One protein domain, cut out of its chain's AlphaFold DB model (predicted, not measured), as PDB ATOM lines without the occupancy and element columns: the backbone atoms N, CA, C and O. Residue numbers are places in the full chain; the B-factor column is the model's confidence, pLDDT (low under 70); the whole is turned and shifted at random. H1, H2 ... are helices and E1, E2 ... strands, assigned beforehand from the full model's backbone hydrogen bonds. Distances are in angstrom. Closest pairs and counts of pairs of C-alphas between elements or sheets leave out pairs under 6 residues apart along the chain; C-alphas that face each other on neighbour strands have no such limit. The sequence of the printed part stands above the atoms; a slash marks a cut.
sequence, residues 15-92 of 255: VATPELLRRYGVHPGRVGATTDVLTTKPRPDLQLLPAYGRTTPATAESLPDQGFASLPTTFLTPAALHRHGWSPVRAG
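AT A GLANCE: This is residues 15 to 92 of the 255 residues of an uncharacterized protein of Actinoplanes sp. NBRC 14428 (UniProt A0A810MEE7). The model has little regular structure: a small three-stranded sheet (E2, E1, E3) lies near the middle among long loops, with two short helices, H1 and H2, at separate places away from it. The loop of residues 40 to 59 reaches far out, its residues 47 to 48 and 56 to 57 pairing antiparallel. The 78 printed residues, in order H1 E1 E2 E3 H2, are of mixed class, with 22 in named elements; the whole is compact, radius of gyration of the C-alphas 12.3 A, spans 33 by 27 by 25 A.

HOW THE PARTS SIT: In the mixed sheet, inner strand E1 (residues 37 to 39) is parallel to E2 (60 to 62), with N 61 and O 37 2.9 A apart, within hydrogen-bond range. E1 is antiparallel to E3 (74 to 76), with N 75 and O 38 2.8 A apart, also within range. H1 (18 to 23) and H2 (78 to 84) are apart and not on the sheet; in both, every O i to N i+4 pair is within hydrogen-bond range.

IN THESE COORDINATES: H1 begins at C-alpha 18 (-2.039, 46.218, 21.300) and is 8.8 A long. E1, E2 and E3 measure 6.3, 6.9 and 7.1 A. H2, 10.1 A, ends at C-alpha 84 (12.071, 55.905, 11.931).

THE WHOLE: The C-alphas of Gly 25 and Gly 53, the two farthest apart, are 34.2 A apart. The printed part has no cut; the links H1 to E1, E1 to E2 and E2 to E3 are long. Residues 52 and 67 to 70 have pLDDT under 70.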
ATOM      1  N   VAL A  15      -0.684  49.963  11.556       89.38
ATOM      2  CA  VAL A  15       0.099  49.879  12.795       89.38
ATOM      3  C   VAL A  15      -0.433  48.757  13.689       89.38
ATOM      4  O   VAL A  15      -1.629  48.697  13.971       89.38
ATOM      5  N   ALA A  16       0.465  47.904  14.183       88.81
ATOM      6  CA  ALA A  16       0.175  46.842  15.141       88.81
ATOM      7  C   ALA A  16      -0.112  47.411  16.543       88.81
ATOM      8  O   ALA A  16       0.746  47.396  17.429       88.81
ATOM      9  N   THR A  17      -1.319  47.935  16.754       86.88
ATOM     10  CA  THR A  17      -1.753  48.356  18.092       86.88
ATOM     11  C   THR A  17      -1.929  47.145  19.020       86.88
ATOM     12  O   THR A  17      -2.198  46.036  18.546       86.88
ATOM     13  N   PRO A  18      -1.811  47.311  20.351       85.50
ATOM     14  CA  PRO A  18      -2.039  46.218  21.300       85.50
ATOM     15  C   PRO A  18      -3.421  45.558  21.171       85.50
ATOM     16  O   PRO A  18      -3.557  44.349  21.356       85.50
ATOM     17  N   GLU A  19      -4.459  46.332  20.850       83.81
ATOM     18  CA  GLU A  19      -5.815  45.852  20.560       83.81
ATOM     19  C   GLU A  19      -5.820  44.910  19.359       83.81
ATOM     20  O   GLU A  19      -6.377  43.815  19.434       83.81
ATOM     21  N   LEU A  20      -5.153  45.317  18.279       83.31
ATOM     22  CA  LEU A  20      -5.094  44.550  17.047       83.31
ATOM     23  C   LEU A  20      -4.273  43.274  17.229       83.31
ATOM     24  O   LEU A  20      -4.731  42.201  16.860       83.31
ATOM     25  N   LEU A  21      -3.117  43.355  17.893       86.44
ATOM     26  CA  LEU A  21      -2.290  42.182  18.194       86.44
ATOM     27  C   LEU A  21      -3.039  41.137  19.023       86.44
ATOM     28  O   LEU A  21      -2.971  39.948  18.710       86.44
ATOM     29  N   ARG A  22      -3.825  41.568  20.019       85.19
ATOM     30  CA  ARG A  22      -4.687  40.655  20.788       85.19
ATOM     31  C   ARG A  22      -5.697  39.930  19.901       85.19
ATOM     32  O   ARG A  22      -5.930  38.748  20.131       85.19
ATOM     33  N   ARG A  23      -6.249  40.594  18.878       80.94
ATOM     34  CA  ARG A  23      -7.182  39.969  17.923       80.94
ATOM     35  C   ARG A  23      -6.525  38.873  17.086       80.94
ATOM     36  O   ARG A  23      -7.178  37.893  16.761       80.94
ATOM     37  N   TYR A  24      -5.232  39.010  16.804       82.00
ATOM     38  CA  TYR A  24      -4.424  37.994  16.123       82.00
ATOM     39  C   TYR A  24      -3.824  36.954  17.091       82.00
ATOM     40  O   TYR A  24      -3.031  36.110  16.677       82.00
ATOM     41  N   GLY A  25      -4.162  37.010  18.386       84.38
ATOM     42  CA  GLY A  25      -3.626  36.105  19.409       84.38
ATOM     43  C   GLY A  25      -2.156  36.356  19.770       84.38
ATOM     44  O   GLY A  25      -1.513  35.501  20.380       84.38
ATOM     45  N   VAL A  26      -1.608  37.519  19.408       86.44
ATOM     46  CA  VAL A  26      -0.213  37.891  19.665       86.44
ATOM     47  C   VAL A  26      -0.131  38.771  20.910       86.44
ATOM     48  O   VAL A  26      -0.765  39.822  21.007       86.44
ATOM     49  N   HIS A  27       0.687  38.365  21.881       85.31
ATOM     50  CA  HIS A  27       0.989  39.212  23.034       85.31
ATOM     51  C   HIS A  27       2.002  40.300  22.651       85.31
ATOM     52  O   HIS A  27       3.081  39.949  22.173       85.31
ATOM     53  N   PRO A  28       1.736  41.592  22.931       82.25
ATOM     54  CA  PRO A  28       2.646  42.684  22.572       82.25
ATOM     55  C   PRO A  28       4.075  42.507  23.100       82.25
ATOM     56  O   PRO A  28       5.026  42.862  22.419       82.25
ATOM     57  N   GLY A  29       4.241  41.902  24.283       82.31
ATOM     58  CA  GLY A  29       5.558  41.639  24.877       82.31
ATOM     59  C   GLY A  29       6.359  40.505  24.225       82.31
ATOM     60  O   GLY A  29       7.510  40.307  24.596       82.31
ATOM     61  N   ARG A  30       5.770  39.743  23.292       85.12
ATOM     62  CA  ARG A  30       6.496  38.740  22.493       85.12
ATOM     63  C   ARG A  30       7.098  39.321  21.219       85.12
ATOM     64  O   ARG A  30       7.985  38.693  20.663       85.12
ATOM     65  N   VAL A  31       6.632  40.492  20.787       86.69
ATOM     66  CA  VAL A  31       7.157  41.168  19.601       86.69
ATOM     67  C   VAL A  31       8.552  41.693  19.919       86.69
ATOM     68  O   VAL A  31       8.739  42.422  20.897       86.69
ATOM     69  N   GLY A  32       9.533  41.320  19.097       84.94
ATOM     70  CA  GLY A  32      10.915  41.754  19.283       84.94
ATOM     71  C   GLY A  32      11.054  43.281  19.288       84.94
ATOM     72  O   GLY A  32      10.467  43.984  18.466       84.94
ATOM     73  N   ALA A  33      11.886  43.820  20.184       85.19
ATOM     74  CA  ALA A  33      12.110  45.268  20.272       85.19
ATOM     75  C   ALA A  33      12.712  45.858  18.983       85.19
ATOM     76  O   ALA A  33      12.499  47.032  18.683       85.19
ATOM     77  N   THR A  34      13.438  45.050  18.207       87.94
ATOM     78  CA  THR A  34      14.029  45.412  16.909       87.94
ATOM     79  C   THR A  34      13.157  45.020  15.718       87.94
ATOM     80  O   THR A  34      13.532  45.317  14.591       87.94
ATOM     81  N   THR A  35      12.008  44.372  15.934       90.19
ATOM     82  CA  THR A  35      11.090  43.984  14.857       90.19
ATOM     83  C   THR A  35      10.474  45.241  14.252       90.19
ATOM     84  O   THR A  35       9.918  46.073  14.976       90.19
ATOM     85  N   ASP A  36      10.577  45.401  12.934       89.62
ATOM     86  CA  ASP A  36       9.955  46.497  12.189       89.62
ATOM     87  C   ASP A  36       8.568  46.099  11.681       89.62
ATOM     88  O   ASP A  36       7.615  46.874  11.785       89.62
ATOM     89  N   VAL A  37       8.458  44.874  11.160       90.38
ATOM     90  CA  VAL A  37       7.280  44.386  10.443       90.38
ATOM     91  C   VAL A  37       6.800  43.062  11.030       90.38
ATOM     92  O   VAL A  37       7.586  42.147  11.254       90.38
ATOM     93  N   LEU A  38       5.491  42.939  11.233       89.75
ATOM     94  CA  LEU A  38       4.820  41.667  11.492       89.75
ATOM     95  C   LEU A  38       4.080  41.256  10.230       89.75
ATOM     96  O   LEU A  38       3.266  42.031   9.739       89.75
ATOM     97  N   THR A  39       4.346  40.069   9.692       88.31
ATOM     98  CA  THR A  39       3.687  39.619   8.458       88.31
ATOM     99  C   THR A  39       3.431  38.120   8.445       88.31
ATOM    100  O   THR A  39       4.209  37.347   9.001       88.31
ATOM    101  N   THR A  40       2.346  37.693   7.797       85.12
ATOM    102  CA  THR A  40       2.039  36.263   7.607       85.12
ATOM    103  C   THR A  40       3.019  35.574   6.654       85.12
ATOM    104  O   THR A  40       3.126  34.350   6.650       85.12
ATOM    105  N   LYS A  41       3.771  36.352   5.860       84.06
ATOM    106  CA  LYS A  41       4.772  35.860   4.903       84.06
ATOM    107  C   LYS A  41       6.131  36.535   5.142       84.06
ATOM    108  O   LYS A  41       6.554  37.351   4.322       84.06
ATOM    109  N   PRO A  42       6.831  36.236   6.253       81.94
ATOM    110  CA  PRO A  42       8.117  36.863   6.544       81.94
ATOM    111  C   PRO A  42       9.150  36.475   5.482       81.94
ATOM    112  O   PRO A  42       9.291  35.302   5.133       81.94
ATOM    113  N   ARG A  43       9.882  37.469   4.968       79.81
ATOM    114  CA  ARG A  43      10.982  37.271   4.017       79.81
ATOM    115  C   ARG A  43      12.227  38.047   4.469       79.81
ATOM    116  O   ARG A  43      12.083  39.141   5.014       79.81
ATOM    117  N   PRO A  44      13.441  37.508   4.255       76.06
ATOM    118  CA  PRO A  44      14.687  38.153   4.680       76.06
ATOM    119  C   PRO A  44      15.072  39.377   3.833       76.06
ATOM    120  O   PRO A  44      15.901  40.176   4.251       76.06
ATOM    121  N   ASP A  45      14.491  39.526   2.642       82.19
ATOM    122  CA  ASP A  45      14.740  40.616   1.695       82.19
ATOM    123  C   ASP A  45      13.688  41.737   1.766       82.19
ATOM    124  O   ASP A  45      13.642  42.602   0.886       82.19
ATOM    125  N   LEU A  46      12.853  41.741   2.814       82.06
ATOM    126  CA  LEU A  46      11.806  42.739   2.998       82.06
ATOM    127  C   LEU A  46      12.422  44.130   3.195       82.06
ATOM    128  O   LEU A  46      13.344  44.331   3.989       82.06
ATOM    129  N   GLN A  47      11.908  45.102   2.444       83.50
ATOM    130  CA  GLN A  47      12.387  46.480   2.466       83.50
ATOM    131  C   GLN A  47      11.243  47.430   2.782       83.50
ATOM    132  O   GLN A  47      10.148  47.311   2.233       83.50
ATOM    133  N   LEU A  48      11.525  48.415   3.631       81.62
ATOM    134  CA  LEU A  48      10.666  49.569   3.834       81.62
ATOM    135  C   LEU A  48      10.974  50.588   2.738       81.62
ATOM    136  O   LEU A  48      12.100  51.089   2.638       81.62
ATOM    137  N   LEU A  49       9.969  50.879   1.916       81.94
ATOM    138  CA  LEU A  49      10.030  51.879   0.859       81.94
ATOM    139  C   LEU A  49       9.239  53.120   1.299       81.94
ATOM    140  O   LEU A  49       8.011  53.114   1.227       81.94
ATOM    141  N   PRO A  50       9.907  54.179   1.787       73.19
ATOM    142  CA  PRO A  50       9.217  55.410   2.139       73.19
ATOM    143  C   PRO A  50       8.786  56.171   0.878       73.19
ATOM    144  O   PRO A  50       9.444  56.092  -0.159       73.19
ATOM    145  N   ALA A  51       7.728  56.984   0.994       71.50
ATOM    146  CA  ALA A  51       7.279  57.877  -0.083       71.50
ATOM    147  C   ALA A  51       8.379  58.861  -0.532       71.50
ATOM    148  O   ALA A  51       8.459  59.229  -1.701       71.50
ATOM    149  N   TYR A  52       9.257  59.248   0.398       69.31
ATOM    150  CA  TYR A  52      10.444  60.055   0.142       69.31
ATOM    151  C   TYR A  52      11.632  59.472   0.910       69.31
ATOM    152  O   TYR A  52      11.536  59.234   2.113       69.31
ATOM    153  N   GLY A  53      12.768  59.272   0.236       70.69
ATOM    154  CA  GLY A  53      14.011  58.821   0.867       70.69
ATOM    155  C   GLY A  53      14.585  57.541   0.264       70.69
ATOM    156  O   GLY A  53      14.294  57.182  -0.874       70.69
ATOM    157  N   ARG A  54      15.466  56.881   1.021       78.00
ATOM    158  CA  ARG A  54      16.121  55.627   0.620       78.00
ATOM    159  C   ARG A  54      15.384  54.432   1.212       78.00
ATOM    160  O   ARG A  54      14.892  54.516   2.337       78.00
ATOM    161  N   THR A  55      15.357  53.320   0.481       80.81
ATOM    162  CA  THR A  55      14.879  52.046   1.023       80.81
ATOM    163  C   THR A  55      15.759  51.595   2.178       80.81
ATOM    164  O   THR A  55      16.973  51.818   2.184       80.81
ATOM    165  N   THR A  56      15.138  50.952   3.162       82.25
ATOM    166  CA  THR A  56      15.843  50.383   4.313       82.25
ATOM    167  C   THR A  56      15.437  48.922   4.497       82.25
ATOM    168  O   THR A  56      14.265  48.601   4.292       82.25
ATOM    169  N   PRO A  57      16.376  48.015   4.823       84.50
ATOM    170  CA  PRO A  57      16.028  46.648   5.199       84.50
ATOM    171  C   PRO A  57      15.090  46.649   6.408       84.50
ATOM    172  O   PRO A  57      15.293  47.439   7.329       84.50
ATOM    173  N   ALA A  58      14.095  45.767   6.398       86.12
ATOM    174  CA  ALA A  58      13.142  45.617   7.488       86.12
ATOM    175  C   ALA A  58      13.403  44.320   8.253       86.12
ATOM    176  O   ALA A  58      13.553  43.254   7.652       86.12
ATOM    177  N   THR A  59      13.371  44.383   9.581       88.81
ATOM    178  CA  THR A  59      13.328  43.171  10.403       88.81
ATOM    179  C   THR A  59      11.889  42.674  10.471       88.81
ATOM    180  O   THR A  59      11.030  43.340  11.054       88.81
ATOM    181  N   ALA A  60      11.619  41.513   9.878       89.38
ATOM    182  CA  ALA A  60      10.292  40.911   9.856       89.38
ATOM    183  C   ALA A  60      10.177  39.743  10.844       89.38
ATOM    184  O   ALA A  60      11.063  38.894  10.927       89.38
ATOM    185  N   GLU A  61       9.053  39.672  11.549       89.06
ATOM    186  CA  GLU A  61       8.674  38.546  12.399       89.06
ATOM    187  C   GLU A  61       7.332  37.965  11.926       89.06
ATOM    188  O   GLU A  61       6.519  38.646  11.292       89.06
ATOM    189  N   SER A  62       7.128  36.673  12.189       86.62
ATOM    190  CA  SER A  62       5.939  35.954  11.740       86.62
ATOM    191  C   SER A  62       4.693  36.418  12.487       86.62
ATOM    192  O   SER A  62       4.654  36.444  13.719       86.62
ATOM    193  N   LEU A  63       3.653  36.735  11.725       86.44
ATOM    194  CA  LEU A  63       2.309  36.954  12.225       86.44
ATOM    195  C   LEU A  63       1.466  35.695  11.970       86.44
ATOM    196  O   LEU A  63       1.477  35.189  10.847       86.44
ATOM    197  N   PRO A  64       0.695  35.202  12.956       84.25
ATOM    198  CA  PRO A  64      -0.239  34.108  12.722       84.25
ATOM    199  C   PRO A  64      -1.260  34.481  11.644       84.25
ATOM    200  O   PRO A  64      -1.975  35.480  11.780       84.25
ATOM    201  N   ASP A  65      -1.341  33.665  10.594       79.81
ATOM    202  CA  ASP A  65      -2.356  33.826   9.559       79.81
ATOM    203  C   ASP A  65      -3.732  33.474  10.125       79.81
ATOM    204  O   ASP A  65      -3.955  32.378  10.639       79.81
ATOM    205  N   GLN A  66      -4.646  34.438  10.057       74.94
ATOM    206  CA  GLN A  66      -6.016  34.269  10.528       74.94
ATOM    207  C   GLN A  66      -6.918  33.652   9.450       74.94
ATOM    208  O   GLN A  66      -8.058  33.303   9.743       74.94
ATOM    209  N   GLY A  67      -6.434  33.539   8.207       68.69
ATOM    210  CA  GLY A  67      -7.214  33.037   7.077       68.69
ATOM    211  C   GLY A  67      -8.309  34.000   6.607       68.69
ATOM    212  O   GLY A  67      -9.230  33.574   5.916       68.69
ATOM    213  N   PHE A  68      -8.236  35.282   6.981       67.31
ATOM    214  CA  PHE A  68      -9.212  36.305   6.594       67.31
ATOM    215  C   PHE A  68      -8.627  37.237   5.537       67.31
ATOM    216  O   PHE A  68      -7.631  37.910   5.788       67.31
ATOM    217  N   ALA A  69      -9.270  37.294   4.369       65.44
ATOM    218  CA  ALA A  69      -8.800  38.082   3.229       65.44
ATOM    219  C   ALA A  69      -8.903  39.604   3.451       65.44
ATOM    220  O   ALA A  69      -8.062  40.346   2.958       65.44
ATOM    221  N   SER A  70      -9.893  40.056   4.226       68.75
ATOM    222  CA  SER A  70     -10.134  41.472   4.560       68.75
ATOM    223  C   SER A  70      -9.314  41.979   5.750       68.75
ATOM    224  O   SER A  70      -9.424  43.132   6.167       68.75
ATOM    225  N   LEU A  71      -8.484  41.119   6.343       74.44
ATOM    226  CA  LEU A  71      -7.593  41.503   7.424       74.44
ATOM    227  C   LEU A  71      -6.201  41.834   6.875       74.44
ATOM    228  O   LEU A  71      -5.655  41.053   6.094       74.44
ATOM    229  N   PRO A  72      -5.566  42.938   7.319       77.38
ATOM    230  CA  PRO A  72      -4.203  43.222   6.909       77.38
ATOM    231  C   PRO A  72      -3.277  42.071   7.315       77.38
ATOM    232  O   PRO A  72      -3.287  41.595   8.452       77.38
ATOM    233  N   THR A  73      -2.470  41.616   6.366       82.75
ATOM    234  CA  THR A  73      -1.513  40.518   6.560       82.75
ATOM    235  C   THR A  73      -0.131  41.013   6.959       82.75
ATOM    236  O   THR A  73       0.753  40.205   7.231       82.75
ATOM    237  N   THR A  74       0.066  42.335   6.977       86.44
ATOM    238  CA  THR A  74       1.335  42.997   7.270       86.44
ATOM    239  C   THR A  74       1.093  44.239   8.126       86.44
ATOM    240  O   THR A  74       0.260  45.079   7.784       86.44
ATOM    241  N   PHE A  75       1.846  44.369   9.217       88.75
ATOM    242  CA  PHE A  75       1.769  45.484  10.152       88.75
ATOM    243  C   PHE A  75       3.137  46.087  10.445       88.75
ATOM    244  O   PHE A  75       4.124  45.364  10.559       88.75
ATOM    245  N   LEU A  76       3.173  47.400  10.667       90.44
ATOM    246  CA  LEU A  76       4.312  48.084  11.278       90.44
ATOM    247  C   LEU A  76       4.214  48.030  12.801       90.44
ATOM    248  O   LEU A  76       3.157  48.299  13.379       90.44
ATOM    249  N   THR A  77       5.327  47.738  13.469       91.12
ATOM    250  CA  THR A  77       5.371  47.787  14.933       91.12
ATOM    251  C   THR A  77       5.454  49.238  15.433       91.12
ATOM    252  O   THR A  77       6.046  50.102  14.774       91.12
ATOM    253  N   PRO A  78       4.942  49.534  16.642       89.62
ATOM    254  CA  PRO A  78       5.175  50.828  17.285       89.62
ATOM    255  C   PRO A  78       6.667  51.160  17.446       89.62
ATOM    256  O   PRO A  78       7.068  52.316  17.338       89.62
ATOM    257  N   ALA A  79       7.511  50.143  17.650       88.44
ATOM    258  CA  ALA A  79       8.956  50.313  17.761       88.44
ATOM    259  C   ALA A  79       9.588  50.798  16.441       88.44
ATOM    260  O   ALA A  79      10.465  51.663  16.476       88.44
ATOM    261  N   ALA A  80       9.110  50.307  15.290       89.88
ATOM    262  CA  ALA A  80       9.518  50.809  13.976       89.88
ATOM    263  C   ALA A  80       9.154  52.288  13.801       89.88
ATOM    264  O   ALA A  80      10.003  53.084  13.406       89.88
ATOM    265  N   LEU A  81       7.922  52.681  14.154       88.94
ATOM    266  CA  LEU A  81       7.494  54.083  14.071       88.94
ATOM    267  C   LEU A  81       8.429  54.998  14.868       88.94
ATOM    268  O   LEU A  81       8.897  56.009  14.346       88.94
ATOM    269  N   HIS A  82       8.757  54.613  16.104       88.62
ATOM    270  CA  HIS A  82       9.674  55.376  16.947       88.62
ATOM    271  C   HIS A  82      11.096  55.444  16.378       88.62
ATOM    272  O   HIS A  82      11.680  56.526  16.364       88.62
ATOM    273  N   ARG A  83      11.650  54.330  15.874       88.56
ATOM    274  CA  ARG A  83      12.996  54.299  15.268       88.56
ATOM    275  C   ARG A  83      13.109  55.176  14.028       88.56
ATOM    276  O   ARG A  83      14.136  55.818  13.828       88.56
ATOM    277  N   HIS A  84      12.072  55.180  13.197       86.56
ATOM    278  CA  HIS A  84      12.071  55.905  11.931       86.56
ATOM    279  C   HIS A  84      11.473  57.317  12.034       86.56
ATOM    280  O   HIS A  84      11.429  58.033  11.036       86.56
ATOM    281  N   GLY A  85      11.036  57.737  13.228       87.38
ATOM    282  CA  GLY A  85      10.428  59.051  13.450       87.38
ATOM    283  C   GLY A  85       9.094  59.235  12.720       87.38
ATOM    284  O   GLY A  85       8.729  60.354  12.362       87.38
ATOM    285  N   TRP A  86       8.378  58.144  12.452       87.56
ATOM    286  CA  TRP A  86       7.114  58.170  11.723       87.56
ATOM    287  C   TRP A  86       5.939  58.423  12.660       87.56
ATOM    288  O   TRP A  86       5.868  57.886  13.764       87.56
ATOM    289  N   SER A  87       4.985  59.224  12.188       86.81
ATOM    290  CA  SER A  87       3.742  59.504  12.906       86.81
ATOM    291  C   SER A  87       2.586  58.716  12.289       86.81
ATOM    292  O   SER A  87       2.412  58.766  11.069       86.81
ATOM    293  N   PRO A  88       1.783  57.998  13.093       86.38
ATOM    294  CA  PRO A  88       0.639  57.265  12.578       86.38
ATOM    295  C   PRO A  88      -0.477  58.226  12.154       86.38
ATOM    296  O   PRO A  88      -0.778  59.199  12.845       86.38
ATOM    297  N   VAL A  89      -1.139  57.906  11.044       85.12
ATOM    298  CA  VAL A  89      -2.388  58.547  10.613       85.12
ATOM    299  C   VAL A  89      -3.534  57.545  10.702       85.12
ATOM    300  O   VAL A  89      -3.331  56.334  10.602       85.12
ATOM    301  N   ARG A  90      -4.759  58.033  10.911       85.31
ATOM    302  CA  ARG A  90      -5.937  57.162  10.945       85.31
ATOM    303  C   ARG A  90      -6.288  56.726   9.524       85.31
ATOM    304  O   ARG A  90      -6.823  57.524   8.766       85.31
ATOM    305  N   ALA A  91      -6.008  55.465   9.203       78.38
ATOM    306  CA  ALA A  91      -6.330  54.874   7.904       78.38
ATOM    307  C   ALA A  91      -7.761  54.305   7.825       78.38
ATOM    308  O   ALA A  91      -8.333  54.250   6.745       78.38
ATOM    309  N   GLY A  92      -8.358  53.905   8.954       80.81
ATOM    310  CA  GLY A  92      -9.705  53.331   8.983       80.81
ATOM    311  C   GLY A  92     -10.149  52.901  10.379       80.81
ATOM    312  O   GLY A  92      -9.481  53.197  11.376       80.81
TER     313      GLY A  92